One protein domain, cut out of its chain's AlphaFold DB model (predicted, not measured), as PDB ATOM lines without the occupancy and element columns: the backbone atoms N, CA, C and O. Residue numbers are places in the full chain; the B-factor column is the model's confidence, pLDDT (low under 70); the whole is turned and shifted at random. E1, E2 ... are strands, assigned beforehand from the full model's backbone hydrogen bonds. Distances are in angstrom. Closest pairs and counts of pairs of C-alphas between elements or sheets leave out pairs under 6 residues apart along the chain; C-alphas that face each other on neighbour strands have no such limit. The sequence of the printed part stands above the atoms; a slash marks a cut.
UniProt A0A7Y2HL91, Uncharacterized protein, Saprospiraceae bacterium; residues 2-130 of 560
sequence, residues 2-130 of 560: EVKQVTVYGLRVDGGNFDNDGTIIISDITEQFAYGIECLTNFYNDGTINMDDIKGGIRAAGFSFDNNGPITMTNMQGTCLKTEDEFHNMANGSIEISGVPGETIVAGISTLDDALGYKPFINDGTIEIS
ATOM      1  N   GLU A   2      21.009  10.463 -27.886       91.44
ATOM      2  CA  GLU A   2      21.252  10.745 -29.305       91.44
ATOM      3  C   GLU A   2      20.008  10.335 -30.100       91.44
ATOM      4  O   GLU A   2      19.553   9.195 -29.976       91.44
ATOM      5  N   VAL A   3      19.441  11.268 -30.869       88.00
ATOM      6  CA  VAL A   3      18.249  11.077 -31.709       88.00
ATOM      7  C   VAL A   3      18.601  11.470 -33.139       88.00
ATOM      8  O   VAL A   3      19.036  12.589 -33.382       88.00
ATOM      9  N   LYS A   4      18.435  10.553 -34.093       86.19
ATOM     10  CA  LYS A   4      18.813  10.773 -35.496       86.19
ATOM     11  C   LYS A   4      17.769  10.213 -36.447       86.19
ATOM     12  O   LYS A   4      17.179   9.173 -36.147       86.19
ATOM     13  N   GLN A   5      17.615  10.851 -37.608       80.62
ATOM     14  CA  GLN A   5      16.834  10.343 -38.748       80.62
ATOM     15  C   GLN A   5      15.367  10.032 -38.412       80.62
ATOM     16  O   GLN A   5      14.805   9.021 -38.848       80.62
ATOM     17  N   VAL A   6      14.736  10.891 -37.615       79.75
ATOM     18  CA  VAL A   6      13.313  10.772 -37.282       79.75
ATOM     19  C   VAL A   6      12.474  11.645 -38.206       79.75
ATOM     20  O   VAL A   6      12.874  12.733 -38.611       79.75
ATOM     21  N   THR A   7      11.304  11.135 -38.586       77.56
ATOM     22  CA  THR A   7      10.444  11.803 -39.567       77.56
ATOM     23  C   THR A   7       9.484  12.803 -38.957       77.56
ATOM     24  O   THR A   7       8.996  13.607 -39.719       77.56
ATOM     25  N   VAL A   8       9.186  12.727 -37.656       79.12
ATOM     26  CA  VAL A   8       8.237  13.623 -36.971       79.12
ATOM     27  C   VAL A   8       9.002  14.348 -35.862       79.12
ATOM     28  O   VAL A   8       9.983  15.002 -36.166       79.12
ATOM     29  N   TYR A   9       8.663  14.195 -34.584       78.50
ATOM     30  CA  TYR A   9       9.378  14.850 -33.485       78.50
ATOM     31  C   TYR A   9      10.632  14.087 -33.050       78.50
ATOM     32  O   TYR A   9      10.649  12.851 -33.077       78.50
ATOM     33  N   GLY A  10      11.650  14.823 -32.591       87.12
ATOM     34  CA  GLY A  10      12.801  14.246 -31.896       87.12
ATOM     35  C   GLY A  10      12.414  13.745 -30.508       87.12
ATOM     36  O   GLY A  10      12.328  12.539 -30.269       87.12
ATOM     37  N   LEU A  11      12.147  14.681 -29.598       92.62
ATOM     38  CA  LEU A  11      11.699  14.432 -28.231       92.62
ATOM     39  C   LEU A  11      10.445  15.246 -27.943       92.62
ATOM     40  O   LEU A  11      10.383  16.425 -28.273       92.62
ATOM     41  N   ARG A  12       9.455  14.619 -27.307       94.12
ATOM     42  CA  ARG A  12       8.213  15.284 -26.915       94.12
ATOM     43  C   ARG A  12       7.886  15.000 -25.454       94.12
ATOM     44  O   ARG A  12       7.840  13.835 -25.055       94.12
ATOM     45  N   VAL A  13       7.643  16.056 -24.683       94.00
ATOM     46  CA  VAL A  13       7.248  16.005 -23.270       94.00
ATOM     47  C   VAL A  13       5.863  16.627 -23.123       94.00
ATOM     48  O   VAL A  13       5.708  17.843 -23.131       94.00
ATOM     49  N   ASP A  14       4.846  15.771 -23.003       92.00
ATOM     50  CA  ASP A  14       3.445  16.192 -22.840       92.00
ATOM     51  C   ASP A  14       3.053  16.451 -21.367       92.00
ATOM     52  O   ASP A  14       1.966  16.957 -21.094       92.00
ATOM     53  N   GLY A  15       3.894  16.067 -20.398       91.81
ATOM     54  CA  GLY A  15       3.624  16.247 -18.970       91.81
ATOM     55  C   GLY A  15       4.835  15.956 -18.079       91.81
ATOM     56  O   GLY A  15       5.658  15.104 -18.409       91.81
ATOM     57  N   GLY A  16       4.908  16.639 -16.929       91.50
ATOM     58  CA  GLY A  16       6.124  16.707 -16.098       91.50
ATOM     59  C   GLY A  16       7.162  17.665 -16.687       91.50
ATOM     60  O   GLY A  16       6.982  18.106 -17.811       91.50
ATOM     61  N   ASN A  17       8.218  18.013 -15.954       95.56
ATOM     62  CA  ASN A  17       9.258  18.919 -16.458       95.56
ATOM     63  C   ASN A  17      10.227  18.178 -17.393       95.56
ATOM     64  O   ASN A  17      10.422  16.966 -17.259       95.56
ATOM     65  N   PHE A  18      10.841  18.904 -18.325       96.94
ATOM     66  CA  PHE A  18      12.031  18.437 -19.028       96.94
ATOM     67  C   PHE A  18      13.264  18.912 -18.257       96.94
ATOM     68  O   PHE A  18      13.542  20.100 -18.256       96.94
ATOM     69  N   ASP A  19      13.990  17.992 -17.622       97.31
ATOM     70  CA  ASP A  19      15.229  18.286 -16.895       97.31
ATOM     71  C   ASP A  19      16.413  17.626 -17.628       97.31
ATOM     72  O   ASP A  19      16.509  16.392 -17.685       97.31
ATOM     73  N   ASN A  20      17.306  18.421 -18.224       97.44
ATOM     74  CA  ASN A  20      18.522  17.920 -18.867       97.44
ATOM     75  C   ASN A  20      19.781  18.272 -18.068       97.44
ATOM     76  O   ASN A  20      20.244  19.401 -18.137       97.44
ATOM     77  N   ASP A  21      20.403  17.269 -17.444       97.00
ATOM     78  CA  ASP A  21      21.733  17.368 -16.810       97.00
ATOM     79  C   ASP A  21      22.869  16.789 -17.684       97.00
ATOM     80  O   ASP A  21      24.028  16.705 -17.272       97.00
ATOM     81  N   GLY A  22      22.536  16.256 -18.866       96.19
ATOM     82  CA  GLY A  22      23.443  15.469 -19.702       96.19
ATOM     83  C   GLY A  22      23.670  16.071 -21.085       96.19
ATOM     84  O   GLY A  22      23.367  17.225 -21.351       96.19
ATOM     85  N   THR A  23      24.211  15.273 -22.004       97.75
ATOM     86  CA  THR A  23      24.370  15.684 -23.407       97.75
ATOM     87  C   THR A  23      23.241  15.121 -24.260       97.75
ATOM     88  O   THR A  23      23.015  13.904 -24.257       97.75
ATOM     89  N   ILE A  24      22.571  15.972 -25.031       97.38
ATOM     90  CA  ILE A  24      21.555  15.628 -26.023       97.38
ATOM     91  C   ILE A  24      22.070  16.026 -27.405       97.38
ATOM     92  O   ILE A  24      22.576  17.125 -27.587       97.38
ATOM     93  N   ILE A  25      21.962  15.119 -28.374       96.88
ATOM     94  CA  ILE A  25      22.322  15.367 -29.774       96.88
ATOM     95  C   ILE A  25      21.124  14.987 -30.639       96.88
ATOM     96  O   ILE A  25      20.649  13.850 -30.542       96.88
ATOM     97  N   ILE A  26      20.644  15.914 -31.467       95.31
ATOM     98  CA  ILE A  26      19.520  15.707 -32.386       95.31
ATOM     99  C   ILE A  26      19.938  16.111 -33.798       95.31
ATOM    100  O   ILE A  26      20.407  17.224 -33.994       95.31
ATOM    101  N   SER A  27      19.764  15.228 -34.783       94.50
ATOM    102  CA  SER A  27      20.051  15.570 -36.182       94.50
ATOM    103  C   SER A  27      19.091  14.942 -37.190       94.50
ATOM    104  O   SER A  27      18.419  13.943 -36.900       94.50
ATOM    105  N   ASP A  28      19.073  15.506 -38.401       90.25
ATOM    106  CA  ASP A  28      18.413  14.955 -39.592       90.25
ATOM    107  C   ASP A  28      16.877  14.823 -39.475       90.25
ATOM    108  O   ASP A  28      16.297  13.780 -39.811       90.25
ATOM    109  N   ILE A  29      16.195  15.868 -38.991       87.00
ATOM    110  CA  ILE A  29      14.724  15.913 -38.897       87.00
ATOM    111  C   ILE A  29      14.160  16.651 -40.106       87.00
ATOM    112  O   ILE A  29      14.353  17.852 -40.281       87.00
ATOM    113  N   THR A  30      13.414  15.926 -40.938       84.00
ATOM    114  CA  THR A  30      13.044  16.394 -42.285       84.00
ATOM    115  C   THR A  30      11.609  16.916 -42.419       84.00
ATOM    116  O   THR A  30      11.281  17.536 -43.437       84.00
ATOM    117  N   GLU A  31      10.730  16.704 -41.436       87.25
ATOM    118  CA  GLU A  31       9.342  17.186 -41.496       87.25
ATOM    119  C   GLU A  31       9.229  18.670 -41.142       87.25
ATOM    120  O   GLU A  31       9.850  19.165 -40.211       87.25
ATOM    121  N   GLN A  32       8.435  19.401 -41.930       76.25
ATOM    122  CA  GLN A  32       8.377  20.867 -41.914       76.25
ATOM    123  C   GLN A  32       7.811  21.475 -40.627       76.25
ATOM    124  O   GLN A  32       8.086  22.632 -40.341       76.25
ATOM    125  N   PHE A  33       7.052  20.701 -39.855       80.44
ATOM    126  CA  PHE A  33       6.398  21.158 -38.624       80.44
ATOM    127  C   PHE A  33       6.901  20.416 -37.384       80.44
ATOM    128  O   PHE A  33       6.271  20.458 -36.331       80.44
ATOM    129  N   ALA A  34       8.008  19.692 -37.527       87.69
ATOM    130  CA  ALA A  34       8.606  18.959 -36.438       87.69
ATOM    131  C   ALA A  34       9.603  19.820 -35.663       87.69
ATOM    132  O   ALA A  34      10.403  20.545 -36.253       87.69
ATOM    133  N   TYR A  35       9.592  19.647 -34.344       92.81
ATOM    134  CA  TYR A  35      10.623  20.154 -33.447       92.81
ATOM    135  C   TYR A  35      11.585  19.030 -33.053       92.81
ATOM    136  O   TYR A  35      11.174  17.880 -32.840       92.81
ATOM    137  N   GLY A  36      12.864  19.375 -32.917       94.25
ATOM    138  CA  GLY A  36      13.862  18.546 -32.257       94.25
ATOM    139  C   GLY A  36      13.441  18.225 -30.828       94.25
ATOM    140  O   GLY A  36      13.413  17.052 -30.455       94.25
ATOM    141  N   ILE A  37      13.028  19.237 -30.062       96.25
ATOM    142  CA  ILE A  37      12.420  19.053 -28.740       96.25
ATOM    143  C   ILE A  37      11.134  19.871 -28.647       96.25
ATOM    144  O   ILE A  37      11.151  21.079 -28.835       96.25
ATOM    145  N   GLU A  38      10.023  19.221 -28.317       95.88
ATOM    146  CA  GLU A  38       8.759  19.867 -27.967       95.88
ATOM    147  C   GLU A  38       8.441  19.586 -26.495       95.88
ATOM    148  O   GLU A  38       8.183  18.445 -26.108       95.88
ATOM    149  N   CYS A  39       8.460  20.622 -25.664       95.38
ATOM    150  CA  CYS A  39       8.139  20.547 -24.244       95.38
ATOM    151  C   CYS A  39       6.902  21.397 -23.964       95.38
ATOM    152  O   CYS A  39       6.928  22.609 -24.157       95.38
ATOM    153  N   LEU A  40       5.806  20.773 -23.530       94.25
ATOM    154  CA  LEU A  40       4.539  21.460 -23.225       94.25
ATOM    155  C   LEU A  40       4.439  21.887 -21.748       94.25
ATOM    156  O   LEU A  40       3.357  22.141 -21.223       94.25
ATOM    157  N   THR A  41       5.573  21.885 -21.063       93.56
ATOM    158  CA  THR A  41       5.773  22.112 -19.628       93.56
ATOM    159  C   THR A  41       7.110  22.835 -19.428       93.56
ATOM    160  O   THR A  41       7.731  23.250 -20.408       93.56
ATOM    161  N   ASN A  42       7.555  23.007 -18.182       95.56
ATOM    162  CA  ASN A  42       8.809  23.697 -17.886       95.56
ATOM    163  C   ASN A  42      10.007  22.958 -18.490       95.56
ATOM    164  O   ASN A  42      10.107  21.726 -18.394       95.56
ATOM    165  N   PHE A  43      10.912  23.728 -19.084       97.56
ATOM    166  CA  PHE A  43      12.126  23.243 -19.720       97.56
ATOM    167  C   PHE A  43      13.344  23.733 -18.935       97.56
ATOM    168  O   PHE A  43      13.599  24.928 -18.901       97.56
ATOM    169  N   TYR A  44      14.105  22.813 -18.349       97.81
ATOM    170  CA  TYR A  44      15.334  23.079 -17.605       97.81
ATOM    171  C   TYR A  44      16.522  22.410 -18.302       97.81
ATOM    172  O   TYR A  44      16.540  21.188 -18.493       97.81
ATOM    173  N   ASN A  45      17.533  23.193 -18.677       98.12
ATOM    174  CA  ASN A  45      18.769  22.682 -19.266       98.12
ATOM    175  C   ASN A  45      20.001  23.089 -18.453       98.12
ATOM    176  O   ASN A  45      20.504  24.193 -18.612       98.12
ATOM    177  N   ASP A  46      20.540  22.165 -17.659       98.06
ATOM    178  CA  ASP A  46      21.856  22.279 -17.009       98.06
ATOM    179  C   ASP A  46      22.970  21.563 -17.812       98.06
ATOM    180  O   ASP A  46      24.160  21.671 -17.507       98.06
ATOM    181  N   GLY A  47      22.588  20.803 -18.841       97.44
ATOM    182  CA  GLY A  47      23.463  20.007 -19.695       97.44
ATOM    183  C   GLY A  47      23.782  20.651 -21.049       97.44
ATOM    184  O   GLY A  47      23.674  21.854 -21.252       97.44
ATOM    185  N   THR A  48      24.200  19.824 -22.007       98.25
ATOM    186  CA  THR A  48      24.534  20.242 -23.379       98.25
ATOM    187  C   THR A  48      23.472  19.772 -24.360       98.25
ATOM    188  O   THR A  48      23.099  18.598 -24.327       98.25
ATOM    189  N   ILE A  49      23.050  20.630 -25.285       98.25
ATOM    190  CA  ILE A  49      22.147  20.270 -26.380       98.25
ATOM    191  C   ILE A  49      22.773  20.688 -27.710       98.25
ATOM    192  O   ILE A  49      23.037  21.861 -27.924       98.25
ATOM    193  N   ASN A  50      22.966  19.734 -28.619       97.88
ATOM    194  CA  ASN A  50      23.457  19.987 -29.972       97.88
ATOM    195  C   ASN A  50      22.392  19.586 -30.992       97.88
ATOM    196  O   ASN A  50      21.891  18.456 -30.950       97.88
ATOM    197  N   MET A  51      22.071  20.487 -31.913       97.50
ATOM    198  CA  MET A  51      21.101  20.274 -32.980       97.50
ATOM    199  C   MET A  51      21.704  20.626 -34.337       97.50
ATOM    200  O   MET A  51      22.355  21.656 -34.456       97.50
ATOM    201  N   ASP A  52      21.493  19.775 -35.342       96.06
ATOM    202  CA  ASP A  52      22.048  19.977 -36.687       96.06
ATOM    203  C   ASP A  52      21.113  19.442 -37.780       96.06
ATOM    204  O   ASP A  52      20.548  18.353 -37.633       96.06
ATOM    205  N   ASP A  53      20.959  20.182 -38.879       92.75
ATOM    206  CA  ASP A  53      20.135  19.800 -40.038       92.75
ATOM    207  C   ASP A  53      18.685  19.428 -39.649       92.75
ATOM    208  O   ASP A  53      18.142  18.374 -40.018       92.75
ATOM    209  N   ILE A  54      18.036  20.292 -38.863       90.69
ATOM    210  CA  ILE A  54      16.637  20.120 -38.452       90.69
ATOM    211  C   ILE A  54      15.780  21.332 -38.822       90.69
ATOM    212  O   ILE A  54      16.232  22.475 -38.875       90.69
ATOM    213  N   LYS A  55      14.494  21.086 -39.078       89.44
ATOM    214  CA  LYS A  55      13.576  22.152 -39.497       89.44
ATOM    215  C   LYS A  55      13.079  23.036 -38.358       89.44
ATOM    216  O   LYS A  55      12.954  24.233 -38.561       89.44
ATOM    217  N   GLY A  56      12.812  22.482 -37.180       92.38
ATOM    218  CA  GLY A  56      12.492  23.243 -35.971       92.38
ATOM    219  C   GLY A  56      13.331  22.737 -34.809       92.38
ATOM    220  O   GLY A  56      13.481  21.524 -34.659       92.38
ATOM    221  N   GLY A  57      13.891  23.637 -34.002       96.06
ATOM    222  CA  GLY A  57      14.767  23.259 -32.891       96.06
ATOM    223  C   GLY A  57      13.994  22.897 -31.633       96.06
ATOM    224  O   GLY A  57      13.475  21.784 -31.510       96.06
ATOM    225  N   ILE A  58      13.916  23.832 -30.695       97.00
ATOM    226  CA  ILE A  58      13.208  23.676 -29.427       97.00
ATOM    227  C   ILE A  58      11.908  24.475 -29.470       97.00
ATOM    228  O   ILE A  58      11.910  25.651 -29.819       97.00
ATOM    229  N   ARG A  59      10.805  23.852 -29.059       95.81
ATOM    230  CA  ARG A  59       9.565  24.531 -28.680       95.81
ATOM    231  C   ARG A  59       9.278  24.268 -27.209       95.81
ATOM    232  O   ARG A  59       8.969  23.134 -26.845       95.81
ATOM    233  N   ALA A  60       9.340  25.310 -26.390       94.88
ATOM    234  CA  ALA A  60       8.924  25.303 -24.994       94.88
ATOM    235  C   ALA A  60       7.588  26.046 -24.863       94.88
ATOM    236  O   ALA A  60       7.533  27.270 -24.816       94.88
ATOM    237  N   ALA A  61       6.501  25.280 -24.862       91.81
ATOM    238  CA  ALA A  61       5.129  25.775 -24.743       91.81
ATOM    239  C   ALA A  61       4.599  25.748 -23.294       91.81
ATOM    240  O   ALA A  61       3.413  25.971 -23.064       91.81
ATOM    241  N   GLY A  62       5.442  25.370 -22.328       83.69
ATOM    242  CA  GLY A  62       5.115  25.438 -20.905       83.69
ATOM    243  C   GLY A  62       5.418  26.801 -20.292       83.69
ATOM    244  O   GLY A  62       5.674  27.749 -21.014       83.69
ATOM    245  N   PHE A  63       5.414  26.867 -18.956       87.00
ATOM    246  CA  PHE A  63       5.484  28.129 -18.210       87.00
ATOM    247  C   PHE A  63       6.862  28.803 -18.193       87.00
ATOM    248  O   PHE A  63       6.933  30.004 -17.986       87.00
ATOM    249  N   SER A  64       7.955  28.048 -18.357       93.62
ATOM    250  CA  SER A  64       9.306  28.619 -18.382       93.62
ATOM    251  C   SER A  64      10.264  27.814 -19.255       93.62
ATOM    252  O   SER A  64      10.182  26.578 -19.340       93.62
ATOM    253  N   PHE A  65      11.193  28.526 -19.888       97.06
ATOM    254  CA  PHE A  65      12.403  27.984 -20.492       97.06
ATOM    255  C   PHE A  65      13.615  28.507 -19.723       97.06
ATOM    256  O   PHE A  65      13.953  29.678 -19.827       97.06
ATOM    257  N   ASP A  66      14.282  27.633 -18.978       97.81
ATOM    258  CA  ASP A  66      15.427  27.959 -18.137       97.81
ATOM    259  C   ASP A  66      16.683  27.249 -18.673       97.81
ATOM    260  O   ASP A  66      16.848  26.029 -18.545       97.81
ATOM    261  N   ASN A  67      17.587  28.010 -19.291       98.31
ATOM    262  CA  ASN A  67      18.848  27.507 -19.827       98.31
ATOM    263  C   ASN A  67      20.041  27.915 -18.961       98.31
ATOM    264  O   ASN A  67      20.323  29.093 -18.784       98.31
ATOM    265  N   ASN A  68      20.788  26.931 -18.479       98.12
ATOM    266  CA  ASN A  68      21.972  27.090 -17.635       98.12
ATOM    267  C   ASN A  68      23.211  26.394 -18.234       98.12
ATOM    268  O   ASN A  68      24.306  26.497 -17.685       98.12
ATOM    269  N   GLY A  69      23.039  25.674 -19.347       97.88
ATOM    270  CA  GLY A  69      24.096  24.981 -20.076       97.88
ATOM    271  C   GLY A  69      24.183  25.392 -21.554       97.88
ATOM    272  O   GLY A  69      23.460  26.282 -22.008       97.88
ATOM    273  N   PRO A  70      25.095  24.778 -22.326       98.38
ATOM    274  CA  PRO A  70      25.282  25.117 -23.730       98.38
ATOM    275  C   PRO A  70      24.226  24.489 -24.648       98.38
ATOM    276  O   PRO A  70      23.952  23.285 -24.579       98.38
ATOM    277  N   ILE A  71      23.702  25.295 -25.567       98.44
ATOM    278  CA  ILE A  71      22.832  24.897 -26.672       98.44
ATOM    279  C   ILE A  71      23.466  25.375 -27.981       98.44
ATOM    280  O   ILE A  71      23.655  26.572 -28.165       98.44
ATOM    281  N   THR A  72      23.746  24.458 -28.905       98.12
ATOM    282  CA  THR A  72      24.252  24.777 -30.249       98.12
ATOM    283  C   THR A  72      23.272  24.260 -31.296       98.12
ATOM    284  O   THR A  72      22.884  23.089 -31.256       98.12
ATOM    285  N   MET A  73      22.871  25.115 -32.238       97.88
ATOM    286  CA  MET A  73      21.958  24.788 -33.334       97.88
ATOM    287  C   MET A  73      22.542  25.232 -34.679       97.88
ATOM    288  O   MET A  73      22.672  26.427 -34.947       97.88
ATOM    289  N   THR A  74      22.861  24.272 -35.544       96.38
ATOM    290  CA  THR A  74      23.468  24.517 -36.858       96.38
ATOM    291  C   THR A  74      22.557  24.071 -37.998       96.38
ATOM    292  O   THR A  74      21.792  23.118 -37.861       96.38
ATOM    293  N   ASN A  75      22.638  24.759 -39.139       92.69
ATOM    294  CA  ASN A  75      21.955  24.374 -40.386       92.69
ATOM    295  C   ASN A  75      20.433  24.188 -40.221       92.69
ATOM    296  O   ASN A  75      19.809  23.253 -40.725       92.69
ATOM    297  N   MET A  76      19.833  25.095 -39.459       93.50
ATOM    298  CA  MET A  76      18.410  25.084 -39.149       93.50
ATOM    299  C   MET A  76      17.607  25.649 -40.332       93.50
ATOM    300  O   MET A  76      18.084  26.531 -41.039       93.50
ATOM    301  N   GLN A  77      16.378  25.174 -40.561       89.62
ATOM    302  CA  GLN A  77      15.539  25.665 -41.682       89.62
ATOM    303  C   GLN A  77      14.300  26.465 -41.250       89.62
ATOM    304  O   GLN A  77      13.577  26.993 -42.093       89.62
ATOM    305  N   GLY A  78      14.009  26.526 -39.955       91.56
ATOM    306  CA  GLY A  78      12.814  27.162 -39.395       91.56
ATOM    307  C   GLY A  78      13.146  27.916 -38.118       91.56
ATOM    308  O   GLY A  78      14.213  28.507 -38.026       91.56
ATOM    309  N   THR A  79      12.240  27.929 -37.141       94.12
ATOM    310  CA  THR A  79      12.508  28.562 -35.841       94.12
ATOM    311  C   THR A  79      13.414  27.670 -34.995       94.12
ATOM    312  O   THR A  79      13.070  26.511 -34.728       94.12
ATOM    313  N   CYS A  80      14.557  28.202 -34.564       96.12
ATOM    314  CA  CYS A  80      15.518  27.453 -33.756       96.12
ATOM    315  C   CYS A  80      15.019  27.281 -32.325       96.12
ATOM    316  O   CYS A  80      14.967  26.162 -31.824       96.12
ATOM    317  N   LEU A  81      14.581  28.362 -31.689       96.94
ATOM    318  CA  LEU A  81      14.048  28.324 -30.337       96.94
ATOM    319  C   LEU A  81      12.747  29.111 -30.283       96.94
ATOM    320  O   LEU A  81      12.718  30.300 -30.580       96.94
ATOM    321  N   LYS A  82      11.666  28.432 -29.910       95.81
ATOM    322  CA  LYS A  82      10.364  29.039 -29.666       95.81
ATOM    323  C   LYS A  82       9.981  28.875 -28.199       95.81
ATOM    324  O   LYS A  82       9.852  27.733 -27.751       95.81
ATOM    325  N   THR A  83       9.714  29.970 -27.499       94.69
ATOM    326  CA  THR A  83       8.993  29.938 -26.218       94.69
ATOM    327  C   THR A  83       7.601  30.537 -26.375       94.69
ATOM    328  O   THR A  83       7.358  31.369 -27.249       94.69
ATOM    329  N   GLU A  84       6.655  30.051 -25.580       92.44
ATOM    330  CA  GLU A  84       5.300  30.619 -25.499       92.44
ATOM    331  C   GLU A  84       5.058  31.304 -24.143       92.44
ATOM    332  O   GLU A  84       3.956  31.780 -23.888       92.44
ATOM    333  N   ASP A  85       6.081  31.349 -23.287       91.44
ATOM    334  CA  ASP A  85       6.082  31.909 -21.932       91.44
ATOM    335  C   ASP A  85       7.494  32.448 -21.595       91.44
ATOM    336  O   ASP A  85       8.277  32.708 -22.518       91.44
ATOM    337  N   GLU A  86       7.822  32.609 -20.309       93.69
ATOM    338  CA  GLU A  86       9.101  33.149 -19.813       93.69
ATOM    339  C   GLU A  86      10.335  32.465 -20.441       93.69
ATOM    340  O   GLU A  86      10.426  31.232 -20.519       93.69
ATOM    341  N   PHE A  87      11.314  33.270 -20.859       96.44
ATOM    342  CA  PHE A  87      12.609  32.806 -21.357       96.44
ATOM    343  C   PHE A  87      13.723  33.311 -20.442       96.44
ATOM    344  O   PHE A  87      13.907  34.516 -20.306       96.44
ATOM    345  N   HIS A  88      14.509  32.401 -19.873       97.69
ATOM    346  CA  HIS A  88      15.670  32.713 -19.047       97.69
ATOM    347  C   HIS A  88      16.915  31.996 -19.583       97.69
ATOM    348  O   HIS A  88      17.030  30.770 -19.521       97.69
ATOM    349  N   ASN A  89      17.892  32.758 -20.071       98.25
ATOM    350  CA  ASN A  89      19.244  32.268 -20.323       98.25
ATOM    351  C   ASN A  89      20.152  32.715 -19.175       98.25
ATOM    352  O   ASN A  89      20.607  33.855 -19.137       98.25
ATOM    353  N   MET A  90      20.383  31.819 -18.223       98.25
ATOM    354  CA  MET A  90      21.130  32.083 -16.994       98.25
ATOM    355  C   MET A  90      22.602  32.397 -17.283       98.25
ATOM    356  O   MET A  90      23.124  32.078 -18.345       98.25
ATOM    357  N   ALA A  91      23.321  32.928 -16.292       97.56
ATOM    358  CA  ALA A  91      24.711  33.371 -16.449       97.56
ATOM    359  C   ALA A  91      25.706  32.308 -16.969       97.56
ATOM    360  O   ALA A  91      26.731  32.662 -17.547       97.56
ATOM    361  N   ASN A  92      25.443  31.010 -16.758       96.88
ATOM    362  CA  ASN A  92      26.270  29.922 -17.311       96.88
ATOM    363  C   ASN A  92      25.731  29.362 -18.640       96.88
ATOM    364  O   ASN A  92      26.393  28.534 -19.268       96.88
ATOM    365  N   GLY A  93      24.528  29.775 -19.039       98.00
ATOM    366  CA  GLY A  93      23.875  29.367 -20.270       98.00
ATOM    367  C   GLY A  93      24.518  30.023 -21.487       98.00
ATOM    368  O   GLY A  93      24.859  31.209 -21.481       98.00
ATOM    369  N   SER A  94      24.676  29.241 -22.552       98.56
ATOM    370  CA  SER A  94      25.108  29.751 -23.852       98.56
ATOM    371  C   SER A  94      24.213  29.204 -24.955       98.56
ATOM    372  O   SER A  94      23.933  28.005 -24.971       98.56
ATOM    373  N   ILE A  95      23.790  30.054 -25.884       98.44
ATOM    374  CA  ILE A  95      22.988  29.670 -27.048       98.44
ATOM    375  C   ILE A  95      23.722  30.134 -28.301       98.44
ATOM    376  O   ILE A  95      23.962  31.323 -28.466       98.44
ATOM    377  N   GLU A  96      24.061  29.198 -29.178       98.19
ATOM    378  CA  GLU A  96      24.708  29.454 -30.465       98.19
ATOM    379  C   GLU A  96      23.789  28.962 -31.586       98.19
ATOM    380  O   GLU A  96      23.430  27.782 -31.639       98.19
ATOM    381  N   ILE A  97      23.386  29.865 -32.478       97.56
ATOM    382  CA  ILE A  97      22.538  29.583 -33.636       97.56
ATOM    383  C   ILE A  97      23.265  30.065 -34.889       97.56
ATOM    384  O   ILE A  97      23.533  31.255 -35.042       97.56
ATOM    385  N   SER A  98      23.536  29.160 -35.827       96.12
ATOM    386  CA  SER A  98      24.188  29.523 -37.089       96.12
ATOM    387  C   SER A  98      23.562  28.815 -38.288       96.12
ATOM    388  O   SER A  98      23.488  27.581 -38.329       96.12
ATOM    389  N   GLY A  99      23.140  29.594 -39.281       90.06
ATOM    390  CA  GLY A  99      22.686  29.088 -40.579       90.06
ATOM    391  C   GLY A  99      23.829  28.798 -41.559       90.06
ATOM    392  O   GLY A  99      24.979  29.184 -41.347       90.06
ATOM    393  N   VAL A 100      23.500  28.124 -42.665       86.25
ATOM    394  CA  VAL A 100      24.408  28.004 -43.815       86.25
ATOM    395  C   VAL A 100      24.371  29.322 -44.592       86.25
ATOM    396  O   VAL A 100      23.277  29.785 -44.910       86.25
ATOM    397  N   PRO A 101      25.515  29.902 -44.995       80.69
ATOM    398  CA  PRO A 101      25.517  31.097 -45.831       80.69
ATOM    399  C   PRO A 101      24.653  30.932 -47.092       80.69
ATOM    400  O   PRO A 101      24.884  30.036 -47.908       80.69
ATOM    401  N   GLY A 102      23.674  31.823 -47.262       79.56
ATOM    402  CA  GLY A 102      22.720  31.807 -48.377       79.56
ATOM    403  C   GLY A 102      21.431  31.015 -48.128       79.56
ATOM    404  O   GLY A 102      20.543  31.048 -48.981       79.56
ATOM    405  N   GLU A 103      21.306  30.344 -46.982       84.44
ATOM    406  CA  GLU A 103      20.039  29.834 -46.461       84.44
ATOM    407  C   GLU A 103      19.656  30.629 -45.213       84.44
ATOM    408  O   GLU A 103      20.466  30.822 -44.311       84.44
ATOM    409  N   THR A 104      18.414  31.097 -45.165       78.94
ATOM    410  CA  THR A 104      17.945  31.944 -44.071       78.94
ATOM    411  C   THR A 104      17.133  31.110 -43.085       78.94
ATOM    412  O   THR A 104      16.066  30.592 -43.431       78.94
ATOM    413  N   ILE A 105      17.615  30.998 -41.845       88.31
ATOM    414  CA  ILE A 105      16.829  30.474 -40.719       88.31
ATOM    415  C   ILE A 105      15.632  31.406 -40.509       88.31
ATOM    416  O   ILE A 105      15.820  32.610 -40.404       88.31
ATOM    417  N   VAL A 106      14.404  30.894 -40.406       89.69
ATOM    418  CA  VAL A 106      13.215  31.767 -40.291       89.69
ATOM    419  C   VAL A 106      13.270  32.660 -39.047       89.69
ATOM    420  O   VAL A 106      12.965  33.844 -39.140       89.69
ATOM    421  N   ALA A 107      13.648  32.110 -37.895       91.69
ATOM    422  CA  ALA A 107      13.888  32.895 -36.689       91.69
ATOM    423  C   ALA A 107      14.909  32.198 -35.785       91.69
ATOM    424  O   ALA A 107      14.841  30.975 -35.618       91.69
ATOM    425  N   GLY A 108      15.822  32.961 -35.186       93.62
ATOM    426  CA  GLY A 108      16.729  32.463 -34.156       93.62
ATOM    427  C   GLY A 108      15.950  32.113 -32.890       93.62
ATOM    428  O   GLY A 108      15.603  30.952 -32.661       93.62
ATOM    429  N   ILE A 109      15.625  33.126 -32.095       95.50
ATOM    430  CA  ILE A 109      14.773  32.994 -30.913       95.50
ATOM    431  C   ILE A 109      13.468  33.741 -31.164       95.50
ATOM    432  O   ILE A 109      13.470  34.885 -31.600       95.50
ATOM    433  N   SER A 110      12.346  33.086 -30.901       94.50
ATOM    434  CA  SER A 110      11.029  33.697 -30.998       94.50
ATOM    435  C   SER A 110      10.243  33.416 -29.731       94.50
ATOM    436  O   SER A 110      10.058  32.256 -29.353       94.50
ATOM    437  N   THR A 111       9.760  34.469 -29.091       89.75
ATOM    438  CA  THR A 111       8.812  34.364 -27.987       89.75
ATOM    439  C   THR A 111       7.470  34.867 -28.516       89.75
ATOM    440  O   THR A 111       7.283  36.025 -28.899       89.75
ATOM    441  N   LEU A 112       6.542  33.931 -28.694       82.00
ATOM    442  CA  LEU A 112       5.234  34.236 -29.263       82.00
ATOM    443  C   LEU A 112       4.197  34.233 -28.160       82.00
ATOM    444  O   LEU A 112       4.109  33.267 -27.402       82.00
ATOM    445  N   ASP A 113       3.361  35.266 -28.142       67.31
ATOM    446  CA  ASP A 113       2.164  35.258 -27.323       67.31
ATOM    447  C   ASP A 113       0.944  34.756 -28.106       67.31
ATOM    448  O   ASP A 113       0.599  35.273 -29.169       67.31
ATOM    449  N   ASP A 114       0.275  33.756 -27.530       63.66
ATOM    450  CA  ASP A 114      -1.095  33.370 -27.874       63.66
ATOM    451  C   ASP A 114      -2.086  33.763 -26.737       63.66
ATOM    452  O   ASP A 114      -3.294  33.534 -26.875       63.66
ATOM    453  N   ALA A 115      -1.623  34.326 -25.601       61.69
ATOM    454  CA  ALA A 115      -2.424  34.581 -24.396       61.69
ATOM    455  C   ALA A 115      -1.901  35.679 -23.414       61.69
ATOM    456  O   ALA A 115      -1.381  35.344 -22.354       61.69
ATOM    457  N   LEU A 116      -2.213  36.957 -23.676       61.31
ATOM    458  CA  LEU A 116      -2.508  38.073 -22.737       61.31
ATOM    459  C   LEU A 116      -1.745  38.111 -21.388       61.31
ATOM    460  O   LEU A 116      -2.375  38.270 -20.332       61.31
ATOM    461  N   GLY A 117      -0.420  37.994 -21.381       73.25
ATOM    462  CA  GLY A 117       0.347  38.031 -20.137       73.25
ATOM    463  C   GLY A 117       1.795  38.440 -20.343       73.25
ATOM    464  O   GLY A 117       2.463  37.920 -21.226       73.25
ATOM    465  N   TYR A 118       2.274  39.321 -19.463       79.94
ATOM    466  CA  TYR A 118       3.663  39.767 -19.397       79.94
ATOM    467  C   TYR A 118       4.629  38.578 -19.278       79.94
ATOM    468  O   TYR A 118       4.579  37.849 -18.284       79.94
ATOM    469  N   LYS A 119       5.499  38.400 -20.280       86.75
ATOM    470  CA  LYS A 119       6.456  37.288 -20.389       86.75
ATOM    471  C   LYS A 119       7.869  37.820 -20.624       86.75
ATOM    472  O   LYS A 119       8.166  38.254 -21.736       86.75
ATOM    473  N   PRO A 120       8.742  37.828 -19.607       92.19
ATOM    474  CA  PRO A 120      10.081  38.366 -19.764       92.19
ATOM    475  C   PRO A 120      10.974  37.442 -20.607       92.19
ATOM    476  O   PRO A 120      10.912  36.212 -20.521       92.19
ATOM    477  N   PHE A 121      11.838  38.067 -21.400       95.81
ATOM    478  CA  PHE A 121      13.042  37.483 -21.972       95.81
ATOM    479  C   PHE A 121      14.221  38.003 -21.163       95.81
ATOM    480  O   PHE A 121      14.565  39.177 -21.258       95.81
ATOM    481  N   ILE A 122      14.836  37.143 -20.362       97.38
ATOM    482  CA  ILE A 122      15.972  37.492 -19.511       97.38
ATOM    483  C   ILE A 122      17.205  36.764 -20.030       97.38
ATOM    484  O   ILE A 122      17.237  35.532 -20.105       97.38
ATOM    485  N   ASN A 123      18.241  37.522 -20.375       98.25
ATOM    486  CA  ASN A 123      19.541  36.990 -20.756       98.25
ATOM    487  C   ASN A 123      20.627  37.469 -19.792       98.25
ATOM    488  O   ASN A 123      21.084  38.604 -19.881       98.25
ATOM    489  N   ASP A 124      21.104  36.569 -18.941       98.31
ATOM    490  CA  ASP A 124      22.297  36.748 -18.110       98.31
ATOM    491  C   ASP A 124      23.544  36.076 -18.721       98.31
ATOM    492  O   ASP A 124      24.667  36.334 -18.286       98.31
ATOM    493  N   GLY A 125      23.352  35.173 -19.689       98.19
ATOM    494  CA  GLY A 125      24.395  34.357 -20.315       98.19
ATOM    495  C   GLY A 125      24.901  34.898 -21.656       98.19
ATOM    496  O   GLY A 125      25.016  36.104 -21.876       98.19
ATOM    497  N   THR A 126      25.239  33.994 -22.577       98.44
ATOM    498  CA  THR A 126      25.699  34.345 -23.935       98.44
ATOM    499  C   THR A 126      24.713  33.861 -24.994       98.44
ATOM    500  O   THR A 126      24.278  32.711 -24.951       98.44
ATOM    501  N   ILE A 127      24.381  34.719 -25.956       98.44
ATOM    502  CA  ILE A 127      23.561  34.395 -27.127       98.44
ATOM    503  C   ILE A 127      24.308  34.859 -28.380       98.44
ATOM    504  O   ILE A 127      24.629  36.037 -28.508       98.44
ATOM    505  N   GLU A 128      24.567  33.944 -29.309       98.25
ATOM    506  CA  GLU A 128      25.202  34.210 -30.601       98.25
ATOM    507  C   GLU A 128      24.286  33.701 -31.720       98.25
ATOM    508  O   GLU A 128      23.909  32.528 -31.736       98.25
ATOM    509  N   ILE A 129      23.894  34.582 -32.642       97.31
ATOM    510  CA  ILE A 129      22.949  34.270 -33.720       97.31
ATOM    511  C   ILE A 129      23.495  34.781 -35.053       97.31
ATOM    512  O   ILE A 129      23.877  35.942 -35.173       97.31
ATOM    513  N   SER A 130      23.499  33.936 -36.083       96.62
ATOM    514  CA  SER A 130      23.873  34.353 -37.436       96.62
ATOM    515  C   SER A 130      23.057  33.679 -38.534       96.62
ATOM    516  O   SER A 130      22.563  32.560 -38.359       96.62
TER     517      SER A 130
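AT A GLANCE: This is residues 2 to 130 of the 560 residues of an uncharacterized protein of Saprospiraceae bacterium (UniProt A0A7Y2HL91). The chain is wound in stacked turns, a solenoid with three flat sides; each side is a parallel sheet, and each turn from E1 to E15 places one strand in each of the three. The last strand, E16, goes back to the first sheet, and the longest link, between E14 and E15, makes a loop at one corner. The 129 printed residues hold 16 named strands, E1 to E16 in order, and no named helix; the class is all strand. The sheets run E1 E4 E7 E10 E13 E16, E2 E5 E8 E11 E14 and E3 E6 E9 E12 E15. The whole is compact, with a radius of gyration of the C-alphas of 13.4 A, and rounded, spanning 34 by 31 by 30 A.

HOW THE PARTS SIT: The first sheet runs E1, residues 2 to 4, E4, 23 to 29, E7, 48 to 54, E10, 70 to 74, E13, 94 to 98, and E16, 126 to 130. E1 and E4 are parallel at 3 degrees, with N 3 and O 25 within hydrogen-bond range at 2.9 A; E13 and E16 are parallel at 3 degrees, with N 97 and O 128 at 2.8 A. The second runs E2, residues 11 to 13, E5, 35 to 39, E8, 56 to 60, E11, 79 to 83, and E14, 105 to 111. E5 and E8 are parallel at 4 degrees, with N 39 and O 59 at 2.8 A. The third runs E3, residues 18 to 20, E6, 43 to 45, E9, 64 to 67, E12, 86 to 89, and E15, 121 to 123. E9 and E12 are parallel at 5 degrees, with N 67 and O 88 at 2.8 A. The sheets form a stack of sheets, face to face in turn: the first and second have best planes 14 degrees apart and strands at 44 degrees, the second and third have best planes 42 degrees apart and strands at 62 degrees. The closest C-alphas of E4 and E5, those of Ile 26 and Gly 36, are 6.3 A apart. E9 runs on into E10 across a break of 2 residues, at 93 degrees.

IN THESE COORDINATES: E1 begins at C-alpha 2, (21.252, 10.745, -29.305). The longer strands from first to last C-alpha are E4, 18.2 A, E7, 17.0 A, and E14, 15.5 A. E14 begins at C-alpha 105, (16.829, 30.474, -40.719). E16, 13.6 A long, ends at C-alpha 130, (23.873, 34.353, -37.436).

THE WHOLE: The two C-alphas farthest apart, those of Gly 16 and Gly 102, are 39.3 A apart. The printed part has no cut and no long link. Mean pLDDT of the printed part is 91.9; residues 113 to 116 are under 70.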